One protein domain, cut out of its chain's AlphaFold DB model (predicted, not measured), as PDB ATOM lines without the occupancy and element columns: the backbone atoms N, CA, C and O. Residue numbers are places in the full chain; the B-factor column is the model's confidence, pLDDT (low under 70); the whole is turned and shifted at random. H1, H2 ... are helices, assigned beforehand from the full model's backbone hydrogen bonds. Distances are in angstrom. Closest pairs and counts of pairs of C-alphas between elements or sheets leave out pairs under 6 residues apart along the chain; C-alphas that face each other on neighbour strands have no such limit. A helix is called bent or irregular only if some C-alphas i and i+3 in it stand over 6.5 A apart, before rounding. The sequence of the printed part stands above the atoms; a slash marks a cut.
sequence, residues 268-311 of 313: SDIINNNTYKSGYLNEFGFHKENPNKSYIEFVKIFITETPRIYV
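AT A GLANCE: This is residues 268 to 311 of the 313 residues of an uncharacterized protein of Capnocytophaga canis (UniProt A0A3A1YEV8). Three short helices make an open, loosely joined frame: H2 and H3 run much the same way along two opposite sides, and H1 stands at the end where both begin. The long link from H2 folds back between them before reaching H3, and a tail without a named element follows H3. The printed part has 44 residues, with three named helices in the order H1, H2, H3 and no named strand, and its class is all helix. It is compact and rounded, with a radius of gyration of the C-alphas of 9.9 A and spans of 25 by 21 by 18 A.

HOW THE PARTS SIT: H2, residues 275 to 283, is the longest helix. H1, residues 268 to 273, is close to H2 but not clearly touching; their closest C-alphas, of Ile 271 and Leu 281, are 7.0 A apart. These two helices stand at a steep tilt of 47 degrees and run opposite ways. H3, residues 295 to 302, is apart from H2. H1 and H3 are close but not clearly touching, about perpendicular at 77 degrees, with the C-alphas of Ile 270 and Tyr 295 closest at 7.6 A. Every O i to N i+4 pair is within hydrogen-bond range in H1, against 3 of 5 in H2 and 3 of 4 in H3.

IN THESE COORDINATES: H2 measures 13.4 A from first to last C-alpha and is irregular, with C-alphas 276 and 279 8.0 A apart. H1 measures 8.5 A and begins at C-alpha 268 (144.125, 8.536, 270.474). H3 measures 10.9 A and ends at C-alpha 302 (159.787, 15.514, 270.152).

THE WHOLE: The two C-alphas farthest apart, of Tyr 276 and Thr 304, are 25.7 A apart. The printed part has no cut. The link from H1 to H2 is tight, with 1 residue, and that from H2 to H3 is long, with 11. Residues 272 to 277, of which 275 to 277 belong to H2, stand free. The mean pLDDT of the printed part is 74.6; residue 297 and residues 299 to 311 are under 70.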
ATOM      1  N   SER A 268     145.124   9.399 271.107       93.00
ATOM      2  CA  SER A 268     144.125   8.536 270.474       93.00
ATOM      3  C   SER A 268     143.169   9.320 269.575       93.00
ATOM      4  O   SER A 268     142.851   8.851 268.483       93.00
ATOM      5  N   ASP A 269     142.706  10.495 270.004       93.19
ATOM      6  CA  ASP A 269     141.844  11.341 269.176       93.19
ATOM      7  C   ASP A 269     142.601  11.863 267.957       93.19
ATOM      8  O   ASP A 269     142.071  11.819 266.847       93.19
ATOM      9  N   ILE A 270     143.856  12.283 268.134       90.81
ATOM     10  CA  ILE A 270     144.704  12.733 267.026       90.81
ATOM     11  C   ILE A 270     144.865  11.623 265.984       90.81
ATOM     12  O   ILE A 270     144.623  11.863 264.802       90.81
ATOM     13  N   ILE A 271     145.195  10.403 266.414       91.06
ATOM     14  CA  ILE A 271     145.366   9.236 265.537       91.06
ATOM     15  C   ILE A 271     144.071   8.920 264.783       91.06
ATOM     16  O   ILE A 271     144.071   8.804 263.556       91.06
ATOM     17  N   ASN A 272     142.956   8.799 265.507       91.81
ATOM     18  CA  ASN A 272     141.683   8.354 264.939       91.81
ATOM     19  C   ASN A 272     141.105   9.350 263.928       91.81
ATOM     20  O   ASN A 272     140.364   8.953 263.030       91.81
ATOM     21  N   ASN A 273     141.439  10.633 264.064       90.25
ATOM     22  CA  ASN A 273     140.901  11.695 263.221       90.25
ATOM     23  C   ASN A 273     141.878  12.189 262.133       90.25
ATOM     24  O   ASN A 273     141.494  13.020 261.314       90.25
ATOM     25  N   ASN A 274     143.101  11.647 262.064       87.62
ATOM     26  CA  ASN A 274     144.113  11.980 261.049       87.62
ATOM     27  C   ASN A 274     144.514  10.765 260.184       87.62
ATOM     28  O   ASN A 274     145.679  10.594 259.824       87.62
ATOM     29  N   THR A 275     143.560   9.911 259.803       85.19
ATOM     30  CA  THR A 275     143.828   8.657 259.061       85.19
ATOM     31  C   THR A 275     144.558   8.863 257.725       85.19
ATOM     32  O   THR A 275     145.414   8.057 257.352       85.19
ATOM     33  N   TYR A 276     144.299   9.978 257.034       83.12
ATOM     34  CA  TYR A 276     144.980  10.367 255.790       83.12
ATOM     35  C   TYR A 276     146.441  10.804 255.989       83.12
ATOM     36  O   TYR A 276     147.185  10.898 255.016       83.12
ATOM     37  N   LYS A 277     146.868  11.030 257.237       82.94
ATOM     38  CA  LYS A 277     148.248  11.353 257.631       82.94
ATOM     39  C   LYS A 277     148.923  10.186 258.360       82.94
ATOM     40  O   LYS A 277     149.878  10.401 259.098       82.94
ATOM     41  N   SER A 278     148.456   8.951 258.153       84.19
ATOM     42  CA  SER A 278     149.007   7.745 258.800       84.19
ATOM     43  C   SER A 278     150.517   7.569 258.601       84.19
ATOM     44  O   SER A 278     151.197   7.136 259.527       84.19
ATOM     45  N   GLY A 279     151.060   7.963 257.443       82.75
ATOM     46  CA  GLY A 279     152.509   8.016 257.210       82.75
ATOM     47  C   GLY A 279     153.229   8.898 258.235       82.75
ATOM     48  O   GLY A 279     154.099   8.411 258.953       82.75
ATOM     49  N   TYR A 280     152.782  10.147 258.384       81.94
ATOM     50  CA  TYR A 280     153.328  11.078 259.373       81.94
ATOM     51  C   TYR A 280     153.087  10.603 260.813       81.94
ATOM     52  O   TYR A 280     154.002  10.640 261.624       81.94
ATOM     53  N   LEU A 281     151.895  10.093 261.150       84.75
ATOM     54  CA  LEU A 281     151.613   9.559 262.496       84.75
ATOM     55  C   LEU A 281     152.607   8.453 262.898       84.75
ATOM     56  O   LEU A 281     153.052   8.402 264.046       84.75
ATOM     57  N   ASN A 282     152.975   7.587 261.949       83.38
ATOM     58  CA  ASN A 282     153.985   6.549 262.155       83.38
ATOM     59  C   ASN A 282     155.396   7.127 262.292       83.38
ATOM     60  O   ASN A 282     156.137   6.701 263.179       83.38
ATOM     61  N   GLU A 283     155.757   8.084 261.440       79.00
ATOM     62  CA  GLU A 283     157.066   8.743 261.436       79.00
ATOM     63  C   GLU A 283     157.343   9.472 262.755       79.00
ATOM     64  O   GLU A 283     158.383   9.269 263.378       79.00
ATOM     65  N   PHE A 284     156.359  10.225 263.245       76.06
ATOM     66  CA  PHE A 284     156.413  10.874 264.551       76.06
ATOM     67  C   PHE A 284     156.205   9.893 265.719       76.06
ATOM     68  O   PHE A 284     156.279  10.279 266.877       76.06
ATOM     69  N   GLY A 285     155.936   8.609 265.464       80.50
ATOM     70  CA  GLY A 285     155.839   7.602 266.518       80.50
ATOM     71  C   GLY A 285     154.633   7.757 267.449       80.50
ATOM     72  O   GLY A 285     154.686   7.256 268.569       80.50
ATOM     73  N   PHE A 286     153.532   8.367 266.994       82.62
ATOM     74  CA  PHE A 286     152.307   8.551 267.794       82.62
ATOM     75  C   PHE A 286     151.801   7.230 268.387       82.62
ATOM     76  O   PHE A 286     151.371   7.172 269.535       82.62
ATOM     77  N   HIS A 287     151.908   6.144 267.621       86.88
ATOM     78  CA  HIS A 287     151.478   4.806 268.033       86.88
ATOM     79  C   HIS A 287     152.383   4.140 269.083       86.88
ATOM     80  O   HIS A 287     152.017   3.096 269.618       86.88
ATOM     81  N   LYS A 288     153.566   4.704 269.362       86.50
ATOM     82  CA  LYS A 288     154.505   4.206 270.385       86.50
ATOM     83  C   LYS A 288     154.290   4.871 271.747       86.50
ATOM     84  O   LYS A 288     154.881   4.441 272.733       86.50
ATOM     85  N   GLU A 289     153.467   5.911 271.797       85.94
ATOM     86  CA  GLU A 289     153.214   6.720 272.984       85.94
ATOM     87  C   GLU A 289     151.939   6.287 273.714       85.94
ATOM     88  O   GLU A 289     151.114   5.532 273.196       85.94
ATOM     89  N   ASN A 290     151.761   6.779 274.942       87.75
ATOM     90  CA  ASN A 290     150.538   6.531 275.700       87.75
ATOM     91  C   ASN A 290     149.338   7.206 274.999       87.75
ATOM     92  O   ASN A 290     149.318   8.434 274.915       87.75
ATOM     93  N   PRO A 291     148.303   6.461 274.561       90.25
ATOM     94  CA  PRO A 291     147.175   7.016 273.804       90.25
ATOM     95  C   PRO A 291     146.354   8.059 274.578       90.25
ATOM     96  O   PRO A 291     145.704   8.899 273.959       90.25
ATOM     97  N   ASN A 292     146.398   8.029 275.914       90.88
ATOM     98  CA  ASN A 292     145.689   8.977 276.781       90.88
ATOM     99  C   ASN A 292     146.481  10.265 277.045       90.88
ATOM    100  O   ASN A 292     145.954  11.194 277.656       90.88
ATOM    101  N   LYS A 293     147.750  10.314 276.634       87.06
ATOM    102  CA  LYS A 293     148.594  11.503 276.756       87.06
ATOM    103  C   LYS A 293     148.052  12.610 275.856       87.06
ATOM    104  O   LYS A 293     147.515  12.326 274.783       87.06
ATOM    105  N   SER A 294     148.183  13.860 276.286       84.88
ATOM    106  CA  SER A 294     147.759  14.989 275.457       84.88
ATOM    107  C   SER A 294     148.758  15.264 274.332       84.88
ATOM    108  O   SER A 294     149.960  15.007 274.455       84.88
ATOM    109  N   TYR A 295     148.265  15.829 273.232       80.56
ATOM    110  CA  TYR A 295     149.092  16.220 272.094       80.56
ATOM    111  C   TYR A 295     150.248  17.149 272.490       80.56
ATOM    112  O   TYR A 295     151.392  16.940 272.090       80.56
ATOM    113  N   ILE A 296     149.983  18.145 273.340       72.31
ATOM    114  CA  ILE A 296     151.016  19.089 273.780       72.31
ATOM    115  C   ILE A 296     152.117  18.422 274.616       72.31
ATOM    116  O   ILE A 296     153.288  18.781 274.499       72.31
ATOM    117  N   GLU A 297     151.778  17.423 275.435       66.69
ATOM    118  CA  GLU A 297     152.768  16.657 276.201       66.69
ATOM    119  C   GLU A 297     153.644  15.785 275.299       66.69
ATOM    120  O   GLU A 297     154.789  15.498 275.641       66.69
ATOM    121  N   PHE A 298     153.116  15.336 274.161       70.81
ATOM    122  CA  PHE A 298     153.884  14.613 273.154       70.81
ATOM    123  C   PHE A 298     154.877  15.533 272.431       70.81
ATOM    124  O   PHE A 298     156.073  15.238 272.389       70.81
ATOM    125  N   VAL A 299     154.409  16.683 271.937       63.31
ATOM    126  CA  VAL A 299     155.230  17.637 271.172       63.31
ATOM    127  C   VAL A 299     156.441  18.125 271.975       63.31
ATOM    128  O   VAL A 299     157.550  18.167 271.443       63.31
ATOM    129  N   LYS A 300     156.270  18.402 273.275       58.34
ATOM    130  CA  LYS A 300     157.363  18.826 274.172       58.34
ATOM    131  C   LYS A 300     158.539  17.846 274.229       58.34
ATOM    132  O   LYS A 300     159.667  18.268 274.463       58.34
ATOM    133  N   ILE A 301     158.290  16.554 274.016       53.69
ATOM    134  CA  ILE A 301     159.338  15.527 273.993       53.69
ATOM    135  C   ILE A 301     160.034  15.507 272.623       53.69
ATOM    136  O   ILE A 301     161.259  15.444 272.560       53.69
ATOM    137  N   PHE A 302     159.281  15.643 271.527       48.03
ATOM    138  CA  PHE A 302     159.787  15.514 270.152       48.03
ATOM    139  C   PHE A 302     160.491  16.753 269.578       48.03
ATOM    140  O   PHE A 302     161.332  16.606 268.689       48.03
ATOM    141  N   ILE A 303     160.235  17.964 270.101       50.75
ATOM    142  CA  ILE A 303     160.966  19.196 269.713       50.75
ATOM    143  C   ILE A 303     162.493  19.037 269.885       50.75
ATOM    144  O   ILE A 303     163.272  19.770 269.271       50.75
ATOM    145  N   THR A 304     162.938  18.053 270.671       38.81
ATOM    146  CA  THR A 304     164.349  17.846 270.981       38.81
ATOM    147  C   THR A 304     165.166  17.081 269.926       38.81
ATOM    148  O   THR A 304     166.370  17.338 269.898       38.81
ATOM    149  N   GLU A 305     164.605  16.243 269.021       41.94
ATOM    150  CA  GLU A 305     165.467  15.352 268.193       41.94
ATOM    151  C   GLU A 305     165.265  15.216 266.651       41.94
ATOM    152  O   GLU A 305     166.300  15.107 266.005       41.94
ATOM    153  N   THR A 306     164.093  15.249 265.978       36.19
ATOM    154  CA  THR A 306     163.895  15.341 264.474       36.19
ATOM    155  C   THR A 306     162.429  15.008 264.089       36.19
ATOM    156  O   THR A 306     161.701  14.535 264.957       36.19
ATOM    157  N   PRO A 307     162.030  15.069 262.791       48.56
ATOM    158  CA  PRO A 307     161.352  16.180 262.076       48.56
ATOM    159  C   PRO A 307     160.418  17.054 262.932       48.56
ATOM    160  O   PRO A 307     159.984  16.688 264.015       48.56
ATOM    161  N   ARG A 308     160.151  18.287 262.488       55.84
ATOM    162  CA  ARG A 308     159.609  19.337 263.365       55.84
ATOM    163  C   ARG A 308     158.120  19.568 263.118       55.84
ATOM    164  O   ARG A 308     157.744  20.160 262.107       55.84
ATOM    165  N   ILE A 309     157.301  19.142 264.076       58.25
ATOM    166  CA  ILE A 309     155.965  19.705 264.289       58.25
ATOM    167  C   ILE A 309     156.169  21.090 264.900       58.25
ATOM    168  O   ILE A 309     156.838  21.230 265.924       58.25
ATOM    169  N   TYR A 310     155.612  22.114 264.264       60.00
ATOM    170  CA  TYR A 310     155.660  23.477 264.774       60.00
ATOM    171  C   TYR A 310     154.335  23.814 265.442       60.00
ATOM    172  O   TYR A 310     153.342  24.101 264.773       60.00
ATOM    173  N   VAL A 311     154.361  23.806 266.772       55.81
ATOM    174  CA  VAL A 311     153.301  24.322 267.640       55.81
ATOM    175  C   VAL A 311     153.854  25.558 268.339       55.81
ATOM    176  O   VAL A 311     155.006  25.544 268.778       55.81
TER     177      VAL A 311